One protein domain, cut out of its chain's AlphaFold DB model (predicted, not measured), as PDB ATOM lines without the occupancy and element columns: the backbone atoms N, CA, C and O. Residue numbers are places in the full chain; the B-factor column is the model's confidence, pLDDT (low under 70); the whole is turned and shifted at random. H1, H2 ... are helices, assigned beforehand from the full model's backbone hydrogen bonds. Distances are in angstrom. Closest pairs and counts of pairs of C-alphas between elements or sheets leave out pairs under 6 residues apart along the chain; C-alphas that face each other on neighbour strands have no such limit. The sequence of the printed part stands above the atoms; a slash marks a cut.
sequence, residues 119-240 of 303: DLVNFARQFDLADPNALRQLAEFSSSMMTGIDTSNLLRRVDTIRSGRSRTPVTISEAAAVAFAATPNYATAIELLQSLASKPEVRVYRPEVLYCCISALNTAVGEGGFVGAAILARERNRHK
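AT A GLANCE: This is residues 119 to 240 of the 303 residues of the protein "DNA helicase UvrD" of Aeromonas sp. ARM81 (UniProt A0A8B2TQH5). This is a long, flattened body of helices in which H4, H5 and H6 stand side by side in a row, each running against the one before, while H3, H2 and H1 cover one side of that row. H3 crosses H4 at one end of the body, and at the other end H7 packs on both H6 and H1. The printed part has 122 residues with seven named helices, H1 to H7 in chain order, and no named strand; the class is all helix. The whole is compact, with a radius of gyration of the C-alphas of 14.4 A, and elongated, spanning 48 by 29 by 18 A.

HOW THE PARTS SIT: H1, residues 119 to 126, is close but not clearly touching H2, residues 134 to 143: the closest C-alphas, of Phe 123 and Phe 141, are 7.4 A apart. H2 and H3, residues 151 to 162, form a helical hairpin at a steep tilt of 42 degrees; H3 touches H2 with residues 151 to 155 alone, closest at the C-alphas of Ala 139 and Thr 151, 5.6 A. H3 touches H4, residues 172 to 182, at 73 degrees, only just about perpendicular, with the C-alphas of Val 158 and Val 178 closest at 5.6 A. H4 and H5, residues 186 to 197, form a hairpin at a shallow tilt of 25 degrees, with the C-alphas of Phe 180 and Thr 188 closest at 4.9 A. H2, H4 and H5 make an up-and-down bundle, each helix running against the one before it in the chain, though H2 only just touches H4 and H5, with 3 pairs of C-alphas within 8 A each. H5 and H6, residues 207 to 219, form a hairpin at 22 degrees, closest at the C-alphas of Tyr 186 and Leu 217, 5.6 A. H6 touches H7, residues 225 to 238, at a steep tilt of 47 degrees, opposite ways; the C-alphas of Ala 216 and Ala 229 are closest at 4.7 A. H7 touches H1 with residues 226 to 231 alone, closest at the C-alphas of Ala 124 and Val 227, 5.0 A. H3 and H7 are apart. In each of the seven helices every O i to N i+4 pair is within hydrogen-bond range.

IN THESE COORDINATES: H1 begins at C-alpha 119, (70.985, 7.798, 67.704), and is 10.6 A long from first to last C-alpha. H2 measures 14.2 A, H3 16.5 A, H4 15.3 A, H5 16.4 A and H6 18.4 A. H7, 20.5 A, ends at C-alpha 238, (62.267, 19.669, 63.751).

THE WHOLE: The C-alphas farthest apart, of Arg 165 and His 239, are 48.8 A apart. The printed part has no cut and no long link. The mean pLDDT of the printed part is 94.7; residue 223 is under 70.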
ATOM      1  N   ASP A 119      71.198   9.174  67.242       95.19
ATOM      2  CA  ASP A 119      70.985   7.798  67.704       95.19
ATOM      3  C   ASP A 119      69.963   7.051  66.838       95.19
ATOM      4  O   ASP A 119      70.200   5.905  66.474       95.19
ATOM      5  N   LEU A 120      68.868   7.711  66.438       97.00
ATOM      6  CA  LEU A 120      67.877   7.124  65.533       97.00
ATOM      7  C   LEU A 120      68.467   6.880  64.144       97.00
ATOM      8  O   LEU A 120      68.266   5.817  63.568       97.00
ATOM      9  N   VAL A 121      69.184   7.861  63.591       96.19
ATOM     10  CA  VAL A 121      69.777   7.729  62.250       96.19
ATOM     11  C   VAL A 121      70.846   6.632  62.237       96.19
ATOM     12  O   VAL A 121      70.935   5.876  61.274       96.19
ATOM     13  N   ASN A 122      71.641   6.522  63.300       97.00
ATOM     14  CA  ASN A 122      72.640   5.469  63.447       97.00
ATOM     15  C   ASN A 122      71.987   4.096  63.614       97.00
ATOM     16  O   ASN A 122      72.399   3.167  62.926       97.00
ATOM     17  N   PHE A 123      70.939   3.988  64.436       97.88
ATOM     18  CA  PHE A 123      70.143   2.767  64.535       97.88
ATOM     19  C   PHE A 123      69.583   2.369  63.168       97.88
ATOM     20  O   PHE A 123      69.803   1.250  62.732       97.88
ATOM     21  N   ALA A 124      68.965   3.295  62.431       97.06
ATOM     22  CA  ALA A 124      68.398   2.999  61.118       97.06
ATOM     23  C   ALA A 124      69.431   2.533  60.081       97.06
ATOM     24  O   ALA A 124      69.087   1.775  59.184       97.06
ATOM     25  N   ARG A 125      70.690   2.979  60.193       96.12
ATOM     26  CA  ARG A 125      71.796   2.528  59.327       96.12
ATOM     27  C   ARG A 125      72.296   1.129  59.664       96.12
ATOM     28  O   ARG A 125      72.836   0.470  58.787       96.12
ATOM     29  N   GLN A 126      72.204   0.739  60.929       96.12
ATOM     30  CA  GLN A 126      72.724  -0.530  61.436       96.12
ATOM     31  C   GLN A 126      71.651  -1.619  61.479       96.12
ATOM     32  O   GLN A 126      71.985  -2.796  61.425       96.12
ATOM     33  N   PHE A 127      70.383  -1.223  61.578       96.81
ATOM     34  CA  PHE A 127      69.260  -2.127  61.729       96.81
ATOM     35  C   PHE A 127      68.923  -2.819  60.412       96.81
ATOM     36  O   PHE A 127      68.300  -2.231  59.525       96.81
ATOM     37  N   ASP A 128      69.317  -4.083  60.325       94.06
ATOM     38  CA  ASP A 128      68.986  -4.981  59.228       94.06
ATOM     39  C   ASP A 128      68.017  -6.064  59.719       94.06
ATOM     40  O   ASP A 128      68.285  -6.778  60.685       94.06
ATOM     41  N   LEU A 129      66.873  -6.185  59.043       94.81
ATOM     42  CA  LEU A 129      65.855  -7.194  59.339       94.81
ATOM     43  C   LEU A 129      66.324  -8.617  59.005       94.81
ATOM     44  O   LEU A 129      65.792  -9.569  59.575       94.81
ATOM     45  N   ALA A 130      67.289  -8.765  58.093       94.81
ATOM     46  CA  ALA A 130      67.866 -10.056  57.731       94.81
ATOM     47  C   ALA A 130      68.966 -10.515  58.705       94.81
ATOM     48  O   ALA A 130      69.374 -11.677  58.658       94.81
ATOM     49  N   ASP A 131      69.440  -9.636  59.598       96.06
ATOM     50  CA  ASP A 131      70.457  -9.985  60.588       96.06
ATOM     51  C   ASP A 131      69.866 -10.953  61.636       96.06
ATOM     52  O   ASP A 131      68.838 -10.650  62.252       96.06
ATOM     53  N   PRO A 132      70.519 -12.096  61.925       94.31
ATOM     54  CA  PRO A 132      70.112 -12.996  63.007       94.31
ATOM     55  C   PRO A 132      69.964 -12.314  64.379       94.31
ATOM     56  O   PRO A 132      69.235 -12.797  65.247       94.31
ATOM     57  N   ASN A 133      70.642 -11.184  64.588       96.19
ATOM     58  CA  ASN A 133      70.596 -10.373  65.798       96.19
ATOM     59  C   ASN A 133      69.573  -9.230  65.741       96.19
ATOM     60  O   ASN A 133      69.539  -8.433  66.679       96.19
ATOM     61  N   ALA A 134      68.721  -9.128  64.716       97.81
ATOM     62  CA  ALA A 134      67.753  -8.035  64.582       97.81
ATOM     63  C   ALA A 134      66.906  -7.831  65.855       97.81
ATOM     64  O   ALA A 134      66.697  -6.703  66.302       97.81
ATOM     65  N   LEU A 135      66.477  -8.920  66.513       98.38
ATOM     66  CA  LEU A 135      65.709  -8.828  67.763       98.38
ATOM     67  C   LEU A 135      66.538  -8.201  68.890       98.38
ATOM     68  O   LEU A 135      66.028  -7.374  69.644       98.38
ATOM     69  N   ARG A 136      67.817  -8.581  69.000       98.25
ATOM     70  CA  ARG A 136      68.745  -7.996  69.972       98.25
ATOM     71  C   ARG A 136      68.935  -6.510  69.697       98.25
ATOM     72  O   ARG A 136      68.788  -5.726  70.626       98.25
ATOM     73  N   GLN A 137      69.190  -6.127  68.446       98.19
ATOM     74  CA  GLN A 137      69.377  -4.725  68.060       98.19
ATOM     75  C   GLN A 137      68.142  -3.879  68.409       98.19
ATOM     76  O   GLN A 137      68.265  -2.812  69.011       98.19
ATOM     77  N   LEU A 138      66.938  -4.377  68.105       98.38
ATOM     78  CA  LEU A 138      65.683  -3.692  68.419       98.38
ATOM     79  C   LEU A 138      65.432  -3.602  69.935       98.38
ATOM     80  O   LEU A 138      64.986  -2.565  70.431       98.38
ATOM     81  N   ALA A 139      65.748  -4.657  70.691       98.12
ATOM     82  CA  ALA A 139      65.623  -4.675  72.149       98.12
ATOM     83  C   ALA A 139      66.634  -3.742  72.842       98.12
ATOM     84  O   ALA A 139      66.263  -2.994  73.748       98.12
ATOM     85  N   GLU A 140      67.890  -3.721  72.391       98.06
ATOM     86  CA  GLU A 140      68.922  -2.798  72.877       98.06
ATOM     87  C   GLU A 140      68.539  -1.348  72.573       98.06
ATOM     88  O   GLU A 140      68.561  -0.504  73.474       98.06
ATOM     89  N   PHE A 141      68.065  -1.064  71.359       98.19
ATOM     90  CA  PHE A 141      67.566   0.263  71.018       98.19
ATOM     91  C   PHE A 141      66.356   0.660  71.877       98.19
ATOM     92  O   PHE A 141      66.315   1.777  72.392       98.19
ATOM     93  N   SER A 142      65.428  -0.267  72.139       98.00
ATOM     94  CA  SER A 142      64.303  -0.049  73.063       98.00
ATOM     95  C   SER A 142      64.784   0.312  74.474       98.00
ATOM     96  O   SER A 142      64.325   1.300  75.049       98.00
ATOM     97  N   SER A 143      65.770  -0.418  75.012       97.19
ATOM     98  CA  SER A 143      66.373  -0.141  76.328       97.19
ATOM     99  C   SER A 143      67.065   1.229  76.398       97.19
ATOM    100  O   SER A 143      67.093   1.878  77.445       97.19
ATOM    101  N   SER A 144      67.542   1.735  75.257       96.94
ATOM    102  CA  SER A 144      68.140   3.069  75.160       96.94
ATOM    103  C   SER A 144      67.121   4.215  75.246       96.94
ATOM    104  O   SER A 144      67.530   5.369  75.343       96.94
ATOM    105  N   MET A 145      65.812   3.925  75.204       96.81
ATOM    106  CA  MET A 145      64.723   4.918  75.220       96.81
ATOM    107  C   MET A 145      63.678   4.681  76.321       96.81
ATOM    108  O   MET A 145      62.886   5.582  76.626       96.81
ATOM    109  N   MET A 146      63.658   3.481  76.904       97.69
ATOM    110  CA  MET A 146      62.647   3.006  77.845       97.69
ATOM    111  C   MET A 146      63.285   2.459  79.128       97.69
ATOM    112  O   MET A 146      64.342   1.833  79.092       97.69
ATOM    113  N   THR A 147      62.643   2.668  80.277       96.69
ATOM    114  CA  THR A 147      63.026   1.992  81.528       96.69
ATOM    115  C   THR A 147      62.517   0.551  81.548       96.69
ATOM    116  O   THR A 147      61.554   0.228  80.862       96.69
ATOM    117  N   GLY A 148      63.109  -0.310  82.379       93.19
ATOM    118  CA  GLY A 148      62.549  -1.641  82.664       93.19
ATOM    119  C   GLY A 148      62.706  -2.679  81.546       93.19
ATOM    120  O   GLY A 148      62.153  -3.770  81.650       93.19
ATOM    121  N   ILE A 149      63.466  -2.373  80.492       94.94
ATOM    122  CA  ILE A 149      63.771  -3.326  79.423       94.94
ATOM    123  C   ILE A 149      65.065  -4.067  79.765       94.94
ATOM    124  O   ILE A 149      66.158  -3.524  79.619       94.94
ATOM    125  N   ASP A 150      64.941  -5.317  80.211       95.44
ATOM    126  CA  ASP A 150      66.069  -6.246  80.312       95.44
ATOM    127  C   ASP A 150      66.175  -7.051  79.011       95.44
ATOM    128  O   ASP A 150      65.464  -8.040  78.804       95.44
ATOM    129  N   THR A 151      67.070  -6.615  78.124       96.56
ATOM    130  CA  THR A 151      67.288  -7.255  76.822       96.56
ATOM    131  C   THR A 151      67.711  -8.716  76.954       96.56
ATOM    132  O   THR A 151      67.234  -9.567  76.206       96.56
ATOM    133  N   SER A 152      68.569  -9.040  77.924       96.88
ATOM    134  CA  SER A 152      69.061 -10.410  78.107       96.88
ATOM    135  C   SER A 152      67.939 -11.344  78.544       96.88
ATOM    136  O   SER A 152      67.829 -12.469  78.052       96.88
ATOM    137  N   ASN A 153      67.080 -10.874  79.450       96.44
ATOM    138  CA  ASN A 153      65.910 -11.628  79.873       96.44
ATOM    139  C   ASN A 153      64.885 -11.780  78.741       96.44
ATOM    140  O   ASN A 153      64.384 -12.885  78.534       96.44
ATOM    141  N   LEU A 154      64.621 -10.719  77.970       97.00
ATOM    142  CA  LEU A 154      63.702 -10.768  76.829       97.00
ATOM    143  C   LEU A 154      64.133 -11.821  75.798       97.00
ATOM    144  O   LEU A 154      63.326 -12.665  75.419       97.00
ATOM    145  N   LEU A 155      65.409 -11.820  75.397       97.75
ATOM    146  CA  LEU A 155      65.949 -12.793  74.441       97.75
ATOM    147  C   LEU A 155      65.828 -14.231  74.967       97.75
ATOM    148  O   LEU A 155      65.289 -15.101  74.286       97.75
ATOM    149  N   ARG A 156      66.221 -14.465  76.226       97.38
ATOM    150  CA  ARG A 156      66.090 -15.781  76.876       97.38
ATOM    151  C   ARG A 156      64.635 -16.259  76.923       97.38
ATOM    152  O   ARG A 156      64.359 -17.448  76.736       97.38
ATOM    153  N   ARG A 157      63.695 -15.348  77.201       97.00
ATOM    154  CA  ARG A 157      62.255 -15.641  77.222       97.00
ATOM    155  C   ARG A 157      61.754 -16.022  75.836       97.00
ATOM    156  O   ARG A 157      61.070 -17.036  75.728       97.00
ATOM    157  N   VAL A 158      62.152 -15.295  74.793       97.50
ATOM    158  CA  VAL A 158      61.813 -15.624  73.399       97.50
ATOM    159  C   VAL A 158      62.290 -17.032  73.035       97.50
ATOM    160  O   VAL A 158      61.483 -17.832  72.561       97.50
ATOM    161  N   ASP A 159      63.537 -17.395  73.344       96.56
ATOM    162  CA  ASP A 159      64.062 -18.745  73.073       96.56
ATOM    163  C   ASP A 159      63.302 -19.837  73.838       96.56
ATOM    164  O   ASP A 159      62.994 -20.910  73.309       96.56
ATOM    165  N   THR A 160      62.959 -19.568  75.099       97.31
ATOM    166  CA  THR A 160      62.193 -20.495  75.946       97.31
ATOM    167  C   THR A 160      60.787 -20.733  75.392       97.31
ATOM    168  O   THR A 160      60.318 -21.872  75.373       97.31
ATOM    169  N   ILE A 161      60.124 -19.679  74.910       97.25
ATOM    170  CA  ILE A 161      58.784 -19.759  74.317       97.25
ATOM    171  C   ILE A 161      58.834 -20.496  72.976       97.25
ATOM    172  O   ILE A 161      58.078 -21.443  72.779       97.25
ATOM    173  N   ARG A 162      59.771 -20.134  72.089       95.44
ATOM    174  CA  ARG A 162      59.927 -20.767  70.766       95.44
ATOM    175  C   ARG A 162      60.265 -22.255  70.846       95.44
ATOM    176  O   ARG A 162      59.875 -23.015  69.971       95.44
ATOM    177  N   SER A 163      60.963 -22.674  71.902       95.12
ATOM    178  CA  SER A 163      61.289 -24.084  72.155       95.12
ATOM    179  C   SER A 163      60.190 -24.862  72.891       95.12
ATOM    180  O   SER A 163      60.414 -26.010  73.260       95.12
ATOM    181  N   GLY A 164      59.022 -24.259  73.151       93.00
ATOM    182  CA  GLY A 164      57.911 -24.921  73.846       93.00
ATOM    183  C   GLY A 164      58.184 -25.221  75.325       93.00
ATOM    184  O   GLY A 164      57.479 -26.017  75.937       93.00
ATOM    185  N   ARG A 165      59.209 -24.596  75.920       92.81
ATOM    186  CA  ARG A 165      59.641 -24.836  77.309       92.81
ATOM    187  C   ARG A 165      59.077 -23.820  78.306       92.81
ATOM    188  O   ARG A 165      59.418 -23.872  79.489       92.81
ATOM    189  N   SER A 166      58.249 -22.872  77.858       90.44
ATOM    190  CA  SER A 166      57.684 -21.848  78.744       90.44
ATOM    191  C   SER A 166      56.669 -22.456  79.706       90.44
ATOM    192  O   SER A 166      55.662 -23.013  79.289       90.44
ATOM    193  N   ARG A 167      56.933 -22.307  81.005       89.75
ATOM    194  CA  ARG A 167      56.021 -22.720  82.086       89.75
ATOM    195  C   ARG A 167      55.140 -21.579  82.588       89.75
ATOM    196  O   ARG A 167      54.114 -21.826  83.206       89.75
ATOM    197  N   THR A 168      55.553 -20.339  82.347       91.12
ATOM    198  CA  THR A 168      54.799 -19.140  82.715       91.12
ATOM    199  C   THR A 168      54.000 -18.615  81.520       91.12
ATOM    200  O   THR A 168      54.448 -18.785  80.376       91.12
ATOM    201  N   PRO A 169      52.850 -17.955  81.767       93.06
ATOM    202  CA  PRO A 169      52.073 -17.305  80.719       93.06
ATOM    203  C   PRO A 169      52.923 -16.336  79.892       93.06
ATOM    204  O   PRO A 169      53.814 -15.663  80.417       93.06
ATOM    205  N   VAL A 170      52.654 -16.290  78.589       95.44
ATOM    206  CA  VAL A 170      53.320 -15.378  77.656       95.44
ATOM    207  C   VAL A 170      52.636 -14.018  77.732       95.44
ATOM    208  O   VAL A 170      51.423 -13.914  77.566       95.44
ATOM    209  N   THR A 171      53.408 -12.970  77.997       95.38
ATOM    210  CA  THR A 171      52.912 -11.587  77.998       95.38
ATOM    211  C   THR A 171      52.744 -11.059  76.570       95.38
ATOM    212  O   THR A 171      53.383 -11.550  75.640       95.38
ATOM    213  N   ILE A 172      51.955  -9.993  76.391       96.50
ATOM    214  CA  ILE A 172      51.734  -9.352  75.078       96.50
ATOM    215  C   ILE A 172      53.064  -8.972  74.409       96.50
ATOM    216  O   ILE A 172      53.284  -9.269  73.240       96.50
ATOM    217  N   SER A 173      53.992  -8.381  75.166       96.50
ATOM    218  CA  SER A 173      55.306  -8.005  74.634       96.50
ATOM    219  C   SER A 173      56.183  -9.191  74.242       96.50
ATOM    220  O   SER A 173      56.985  -9.090  73.322       96.50
ATOM    221  N   GLU A 174      56.057 -10.318  74.947       97.62
ATOM    222  CA  GLU A 174      56.821 -11.522  74.624       97.62
ATOM    223  C   GLU A 174      56.248 -12.190  73.381       97.62
ATOM    224  O   GLU A 174      57.013 -12.632  72.532       97.62
ATOM    225  N   ALA A 175      54.920 -12.199  73.232       97.81
ATOM    226  CA  ALA A 175      54.265 -12.633  72.007       97.81
ATOM    227  C   ALA A 175      54.694 -11.768  70.810       97.81
ATOM    228  O   ALA A 175      55.079 -12.319  69.782       97.81
ATOM    229  N   ALA A 176      54.730 -10.438  70.961       98.44
ATOM    230  CA  ALA A 176      55.224  -9.529  69.924       98.44
ATOM    231  C   ALA A 176      56.710  -9.769  69.596       98.44
ATOM    232  O   ALA A 176      57.098  -9.786  68.431       98.44
ATOM    233  N   ALA A 177      57.549 -10.028  70.606       98.31
ATOM    234  CA  ALA A 177      58.963 -10.344  70.398       98.31
ATOM    235  C   ALA A 177      59.157 -11.682  69.665       98.31
ATOM    236  O   ALA A 177      60.015 -11.787  68.790       98.31
ATOM    237  N   VAL A 178      58.345 -12.694  69.988       98.38
ATOM    238  CA  VAL A 178      58.322 -13.982  69.278       98.38
ATOM    239  C   VAL A 178      57.837 -13.804  67.839       98.38
ATOM    240  O   VAL A 178      58.446 -14.372  66.935       98.38
ATOM    241  N   ALA A 179      56.796 -12.999  67.610       98.31
ATOM    242  CA  ALA A 179      56.287 -12.694  66.273       98.31
ATOM    243  C   ALA A 179      57.347 -11.992  65.412       98.31
ATOM    244  O   ALA A 179      57.587 -12.406  64.279       98.31
ATOM    245  N   PHE A 180      58.051 -11.002  65.971       98.50
ATOM    246  CA  PHE A 180      59.185 -10.364  65.305       98.50
ATOM    247  C   PHE A 180      60.316 -11.358  65.010       98.50
ATOM    248  O   PHE A 180      60.836 -11.371  63.902       98.50
ATOM    249  N   ALA A 181      60.674 -12.229  65.958       97.56
ATOM    250  CA  ALA A 181      61.726 -13.230  65.757       97.56
ATOM    251  C   ALA A 181      61.373 -14.299  64.707       97.56
ATOM    252  O   ALA A 181      62.273 -14.885  64.108       97.56
ATOM    253  N   ALA A 182      60.084 -14.599  64.532       96.81
ATOM    254  CA  ALA A 182      59.600 -15.549  63.535       96.81
ATOM    255  C   ALA A 182      59.516 -14.918  62.139       96.81
ATOM    256  O   ALA A 182      59.908 -15.549  61.161       96.81
ATOM    257  N   THR A 183      59.048 -13.669  62.066       96.38
ATOM    258  CA  THR A 183      58.866 -12.935  60.813       96.38
ATOM    259  C   THR A 183      59.376 -11.497  60.973       96.38
ATOM    260  O   THR A 183      58.570 -10.582  61.195       96.38
ATOM    261  N   PRO A 184      60.701 -11.265  60.868       96.88
ATOM    262  CA  PRO A 184      61.271  -9.927  60.994       96.88
ATOM    263  C   PRO A 184      60.785  -9.017  59.866       96.88
ATOM    264  O   PRO A 184      61.101  -9.214  58.694       96.88
ATOM    265  N   ASN A 185      59.988  -8.010  60.212       96.19
ATOM    266  CA  ASN A 185      59.572  -6.950  59.302       96.19
ATOM    267  C   ASN A 185      59.251  -5.668  60.088       96.19
ATOM    268  O   ASN A 185      59.243  -5.658  61.320       96.19
ATOM    269  N   TYR A 186      58.997  -4.562  59.386       96.44
ATOM    270  CA  TYR A 186      58.728  -3.285  60.049       96.44
ATOM    271  C   TYR A 186      57.428  -3.282  60.863       96.44
ATOM    272  O   TYR A 186      57.392  -2.636  61.907       96.44
ATOM    273  N   ALA A 187      56.390  -4.018  60.451       96.81
ATOM    274  CA  ALA A 187      55.140  -4.094  61.206       96.81
ATOM    275  C   ALA A 187      55.344  -4.822  62.542       96.81
ATOM    276  O   ALA A 187      55.014  -4.276  63.594       96.81
ATOM    277  N   THR A 188      56.001  -5.987  62.529       98.19
ATOM    278  CA  THR A 188      56.318  -6.731  63.759       98.19
ATOM    279  C   THR A 188      57.315  -5.979  64.651       98.19
ATOM    280  O   THR A 188      57.237  -6.068  65.876       98.19
ATOM    281  N   ALA A 189      58.211  -5.164  64.073       98.19
ATOM    282  CA  ALA A 189      59.089  -4.275  64.838       98.19
ATOM    283  C   ALA A 189      58.305  -3.167  65.562       98.19
ATOM    284  O   ALA A 189      58.566  -2.882  66.734       98.19
ATOM    285  N   ILE A 190      57.339  -2.546  64.876       98.38
ATOM    286  CA  ILE A 190      56.455  -1.521  65.450       98.38
ATOM    287  C   ILE A 190      55.618  -2.114  66.585       98.38
ATOM    288  O   ILE A 190      55.568  -1.523  67.664       98.38
ATOM    289  N   GLU A 191      55.010  -3.284  66.373       98.44
ATOM    290  CA  GLU A 191      54.225  -3.985  67.396       98.44
ATOM    291  C   GLU A 191      55.068  -4.306  68.637       98.44
ATOM    292  O   GLU A 191      54.619  -4.105  69.771       98.44
ATOM    293  N   LEU A 192      56.321  -4.737  68.453       98.56
ATOM    294  CA  LEU A 192      57.238  -4.947  69.569       98.56
ATOM    295  C   LEU A 192      57.529  -3.637  70.317       98.56
ATOM    296  O   LEU A 192      57.383  -3.584  71.537       98.56
ATOM    297  N   LEU A 193      57.883  -2.557  69.616       98.56
ATOM    298  CA  LEU A 193      58.152  -1.258  70.247       98.56
ATOM    299  C   LEU A 193      56.940  -0.729  71.029       98.56
ATOM    300  O   LEU A 193      57.088  -0.245  72.153       98.56
ATOM    301  N   GLN A 194      55.742  -0.829  70.452       98.38
ATOM    302  CA  GLN A 194      54.504  -0.366  71.076       98.38
ATOM    303  C   GLN A 194      54.122  -1.217  72.289       98.38
ATOM    304  O   GLN A 194      53.798  -0.661  73.337       98.38
ATOM    305  N   SER A 195      54.217  -2.545  72.182       98.06
ATOM    306  CA  SER A 195      53.894  -3.459  73.286       98.06
ATOM    307  C   SER A 195      54.878  -3.362  74.456       98.06
ATOM    308  O   SER A 195      54.479  -3.537  75.609       98.06
ATOM    309  N   LEU A 196      56.156  -3.055  74.197       98.00
ATOM    310  CA  LEU A 196      57.121  -2.731  75.252       98.00
ATOM    311  C   LEU A 196      56.770  -1.402  75.928       98.00
ATOM    312  O   LEU A 196      56.763  -1.335  77.155       98.00
ATOM    313  N   ALA A 197      56.433  -0.371  75.150       97.50
ATOM    314  CA  ALA A 197      56.086   0.951  75.671       97.50
ATOM    315  C   ALA A 197      54.760   0.987  76.453       97.50
ATOM    316  O   ALA A 197      54.583   1.867  77.291       97.50
ATOM    317  N   SER A 198      53.833   0.058  76.192       96.50
ATOM    318  CA  SER A 198      52.531  -0.015  76.870       96.50
ATOM    319  C   SER A 198      52.556  -0.746  78.215       96.50
ATOM    320  O   SER A 198      51.528  -0.811  78.889       96.50
ATOM    321  N   LYS A 199      53.687  -1.344  78.604       95.12
ATOM    322  CA  LYS A 199      53.817  -2.031  79.894       95.12
ATOM    323  C   LYS A 199      53.676  -1.041  81.058       95.12
ATOM    324  O   LYS A 199      54.363  -0.021  81.039       95.12
ATOM    325  N   PRO A 200      52.875  -1.341  82.097       91.62
ATOM    326  CA  PRO A 200      52.705  -0.449  83.249       91.62
ATOM    327  C   PRO A 200      54.015  -0.072  83.963       91.62
ATOM    328  O   PRO A 200      54.155   1.039  84.466       91.62
ATOM    329  N   GLU A 201      54.981  -0.989  84.004       92.69
ATOM    330  CA  GLU A 201      56.295  -0.805  84.625       92.69
ATOM    331  C   GLU A 201      57.319  -0.086  83.726       92.69
ATOM    332  O   GLU A 201      58.408   0.284  84.182       92.69
ATOM    333  N   VAL A 202      56.991   0.122  82.447       95.94
ATOM    334  CA  VAL A 202      57.866   0.775  81.473       95.94
ATOM    335  C   VAL A 202      57.528   2.253  81.371       95.94
ATOM    336  O   VAL A 202      56.385   2.665  81.202       95.94
ATOM    337  N   ARG A 203      58.569   3.080  81.407       96.06
ATOM    338  CA  ARG A 203      58.485   4.512  81.151       96.06
ATOM    339  C   ARG A 203      59.360   4.865  79.965       96.06
ATOM    340  O   ARG A 203      60.571   4.645  79.986       96.06
ATOM    341  N   VAL A 204      58.762   5.489  78.960       96.81
ATOM    342  CA  VAL A 204      59.500   6.046  77.826       96.81
ATOM    343  C   VAL A 204      60.130   7.370  78.255       96.81
ATOM    344  O   VAL A 204      59.443   8.379  78.400       96.81
ATOM    345  N   TYR A 205      61.444   7.375  78.482       96.25
ATOM    346  CA  TYR A 205      62.168   8.581  78.892       96.25
ATOM    347  C   TYR A 205      62.767   9.348  77.706       96.25
ATOM    348  O   TYR A 205      63.141  10.507  77.871       96.25
ATOM    349  N   ARG A 206      62.801   8.751  76.504       95.69
ATOM    350  CA  ARG A 206      63.158   9.414  75.231       95.69
ATOM    351  C   ARG A 206      62.008   9.328  74.217       95.69
ATOM    352  O   ARG A 206      62.130   8.654  73.191       95.69
ATOM    353  N   PRO A 207      60.860   9.974  74.493       94.12
ATOM    354  CA  PRO A 207      59.648   9.815  73.685       94.12
ATOM    355  C   PRO A 207      59.826  10.249  72.227       94.12
ATOM    356  O   PRO A 207      59.221   9.667  71.333       94.12
ATOM    357  N   GLU A 208      60.684  11.234  71.971       92.56
ATOM    358  CA  GLU A 208      60.910  11.773  70.629       92.56
ATOM    359  C   GLU A 208      61.614  10.775  69.712       92.56
ATOM    360  O   GLU A 208      61.253  10.649  68.540       92.56
ATOM    361  N   VAL A 209      62.588  10.040  70.256       95.81
ATOM    362  CA  VAL A 209      63.314   8.999  69.525       95.81
ATOM    363  C   VAL A 209      62.372   7.841  69.211       95.81
ATOM    364  O   VAL A 209      62.309   7.415  68.060       95.81
ATOM    365  N   LEU A 210      61.568   7.402  70.190       96.56
ATOM    366  CA  LEU A 210      60.570   6.348  69.992       96.56
ATOM    367  C   LEU A 210      59.542   6.738  68.925       96.56
ATOM    368  O   LEU A 210      59.296   5.975  67.992       96.56
ATOM    369  N   TYR A 211      58.965   7.936  69.040       94.25
ATOM    370  CA  TYR A 211      57.980   8.444  68.088       94.25
ATOM    371  C   TYR A 211      58.551   8.520  66.669       94.25
ATOM    372  O   TYR A 211      57.925   8.041  65.723       94.25
ATOM    373  N   CYS A 212      59.752   9.086  66.510       95.50
ATOM    374  CA  CYS A 212      60.390   9.185  65.200       95.50
ATOM    375  C   CYS A 212      60.766   7.810  64.641       95.50
ATOM    376  O   CYS A 212      60.615   7.605  63.441       95.50
ATOM    377  N   CYS A 213      61.195   6.867  65.486       97.50
ATOM    378  CA  CYS A 213      61.464   5.488  65.085       97.50
ATOM    379  C   CYS A 213      60.204   4.812  64.535       97.50
ATOM    380  O   CYS A 213      60.205   4.350  63.397       97.50
ATOM    381  N   ILE A 214      59.097   4.839  65.286       96.75
ATOM    382  CA  ILE A 214      57.817   4.265  64.848       96.75
ATOM    383  C   ILE A 214      57.328   4.951  63.564       96.75
ATOM    384  O   ILE A 214      56.899   4.280  62.628       96.75
ATOM    385  N   SER A 215      57.415   6.283  63.479       95.25
ATOM    386  CA  SER A 215      57.037   7.021  62.266       95.25
ATOM    387  C   SER A 215      57.899   6.642  61.058       95.25
ATOM    388  O   SER A 215      57.383   6.589  59.941       95.25
ATOM    389  N   ALA A 216      59.196   6.416  61.260       96.50
ATOM    390  CA  ALA A 216      60.118   6.018  60.206       96.50
ATOM    391  C   ALA A 216      59.841   4.583  59.743       96.50
ATOM    392  O   ALA A 216      59.691   4.364  58.547       96.50
ATOM    393  N   LEU A 217      59.661   3.631  60.665       96.38
ATOM    394  CA  LEU A 217      59.308   2.243  60.338       96.38
ATOM    395  C   LEU A 217      58.002   2.155  59.525       96.38
ATOM    396  O   LEU A 217      57.941   1.416  58.548       96.38
ATOM    397  N   ASN A 218      56.991   2.968  59.859       94.88
ATOM    398  CA  ASN A 218      55.720   3.021  59.118       94.88
ATOM    399  C   ASN A 218      55.861   3.532  57.674       94.88
ATOM    400  O   ASN A 218      54.992   3.281  56.846       94.88
ATOM    401  N   THR A 219      56.913   4.297  57.377       93.88
ATOM    402  CA  THR A 219      57.103   4.964  56.077       93.88
ATOM    403  C   THR A 219      58.332   4.461  55.322       93.88
ATOM    404  O   THR A 219      58.651   4.985  54.262       93.88
ATOM    405  N   ALA A 220      58.995   3.419  55.828       91.94
ATOM    406  CA  ALA A 220      60.215   2.840  55.266       91.94
ATOM    407  C   ALA A 220      60.002   2.043  53.960       91.94
ATOM    408  O   ALA A 220      60.934   1.408  53.469       91.94
ATOM    409  N   VAL A 221      58.789   2.061  53.399       79.12
ATOM    410  CA  VAL A 221      58.443   1.405  52.133       79.12
ATOM    411  C   VAL A 221      58.789   2.351  50.978       79.12
ATOM    412  O   VAL A 221      58.059   3.306  50.726       79.12
ATOM    413  N   GLY A 222      59.907   2.107  50.287       70.44
ATOM    414  CA  GLY A 222      60.319   2.880  49.108       70.44
ATOM    415  C   GLY A 222      61.827   3.121  49.003       70.44
ATOM    416  O   GLY A 222      62.627   2.526  49.729       70.44
ATOM    417  N   GLU A 223      62.218   4.006  48.081       66.69
ATOM    418  CA  GLU A 223      63.617   4.391  47.870       66.69
ATOM    419  C   GLU A 223      64.234   5.013  49.133       66.69
ATOM    420  O   GLU A 223      63.645   5.867  49.795       66.69
ATOM    421  N   GLY A 224      65.445   4.567  49.482       78.38
ATOM    422  CA  GLY A 224      66.159   4.996  50.689       78.38
ATOM    423  C   GLY A 224      65.831   4.198  51.959       78.38
ATOM    424  O   GLY A 224      66.526   4.373  52.964       78.38
ATOM    425  N   GLY A 225      64.831   3.307  51.921       90.81
ATOM    426  CA  GLY A 225      64.509   2.369  52.999       90.81
ATOM    427  C   GLY A 225      64.328   3.028  54.372       90.81
ATOM    428  O   GLY A 225      63.918   4.186  54.495       90.81
ATOM    429  N   PHE A 226      64.667   2.296  55.435       95.25
ATOM    430  CA  PHE A 226      64.506   2.785  56.806       95.25
ATOM    431  C   PHE A 226      65.372   4.017  57.116       95.25
ATOM    432  O   PHE A 226      64.914   4.934  57.798       95.25
ATOM    433  N   VAL A 227      66.588   4.099  56.564       96.25
ATOM    434  CA  VAL A 227      67.483   5.255  56.747       96.25
ATOM    435  C   VAL A 227      66.864   6.533  56.177       96.25
ATOM    436  O   VAL A 227      66.835   7.561  56.860       96.25
ATOM    437  N   GLY A 228      66.343   6.477  54.949       95.12
ATOM    438  CA  GLY A 228      65.669   7.605  54.306       95.12
ATOM    439  C   GLY A 228      64.440   8.051  55.095       95.12
ATOM    440  O   GLY A 228      64.292   9.236  55.408       95.12
ATOM    441  N   ALA A 229      63.612   7.095  55.523       95.75
ATOM    442  CA  ALA A 229      62.443   7.373  56.352       95.75
ATOM    443  C   ALA A 229      62.812   7.987  57.717       95.75
ATOM    444  O   ALA A 229      62.139   8.913  58.174       95.75
ATOM    445  N   ALA A 230      63.908   7.552  58.345       95.62
ATOM    446  CA  ALA A 230      64.409   8.126  59.595       95.62
ATOM    447  C   ALA A 230      64.870   9.583  59.428       95.62
ATOM    448  O   ALA A 230      64.568  10.428  60.277       95.62
ATOM    449  N   ILE A 231      65.544   9.905  58.319       94.44
ATOM    450  CA  ILE A 231      65.937  11.282  57.986       94.44
ATOM    451  C   ILE A 231      64.693  12.157  57.776       94.44
ATOM    452  O   ILE A 231      64.606  13.244  58.347       94.44
ATOM    453  N   LEU A 232      63.696  11.676  57.028       92.94
ATOM    454  CA  LEU A 232      62.445  12.409  56.804       92.94
ATOM    455  C   LEU A 232      61.647  12.611  58.100       92.94
ATOM    456  O   LEU A 232      61.149  13.710  58.357       92.94
ATOM    457  N   ALA A 233      61.543  11.578  58.940       92.19
ATOM    458  CA  ALA A 233      60.888  11.663  60.244       92.19
ATOM    459  C   ALA A 233      61.573  12.706  61.137       92.19
ATOM    460  O   ALA A 233      60.893  13.534  61.747       92.19
ATOM    461  N   ARG A 234      62.912  12.735  61.147       91.62
ATOM    462  CA  ARG A 234      63.699  13.751  61.849       91.62
ATOM    463  C   ARG A 234      63.400  15.165  61.349       91.62
ATOM    464  O   ARG A 234      63.124  16.032  62.175       91.62
ATOM    465  N   GLU A 235      63.434  15.414  60.039       90.88
ATOM    466  CA  GLU A 235      63.172  16.759  59.496       90.88
ATOM    467  C   GLU A 235      61.746  17.231  59.803       90.88
ATOM    468  O   GLU A 235      61.537  18.379  60.201       90.88
ATOM    469  N   ARG A 236      60.755  16.335  59.730       87.44
ATOM    470  CA  ARG A 236      59.383  16.641  60.172       87.44
ATOM    471  C   ARG A 236      59.336  16.978  61.658       87.44
ATOM    472  O   ARG A 236      58.657  17.921  62.055       87.44
ATOM    473  N   ASN A 237      60.065  16.227  62.479       85.25
ATOM    474  CA  ASN A 237      60.104  16.434  63.918       85.25
ATOM    475  C   ASN A 237      60.689  17.812  64.279       85.25
ATOM    476  O   ASN A 237      60.210  18.438  65.222       85.25
ATOM    477  N   ARG A 238      61.666  18.335  63.521       82.44
ATOM    478  CA  ARG A 238      62.267  19.669  63.751       82.44
ATOM    479  C   ARG A 238      61.271  20.826  63.726       82.44
ATOM    480  O   ARG A 238      61.480  21.806  64.427       82.44
ATOM    481  N   HIS A 239      60.203  20.700  62.946       78.19
ATOM    482  CA  HIS A 239      59.211  21.759  62.755       78.19
ATOM    483  C   HIS A 239      58.015  21.645  63.710       78.19
ATOM    484  O   HIS A 239      57.164  22.531  63.745       78.19
ATOM    485  N   LYS A 240      57.921  20.560  64.488       74.00
ATOM    486  CA  LYS A 240      56.835  20.366  65.453       74.00
ATOM    487  C   LYS A 240      57.199  21.007  66.789       74.00
ATOM    488  O   LYS A 240      58.186  20.612  67.407       74.00
TER     489      LYS A 240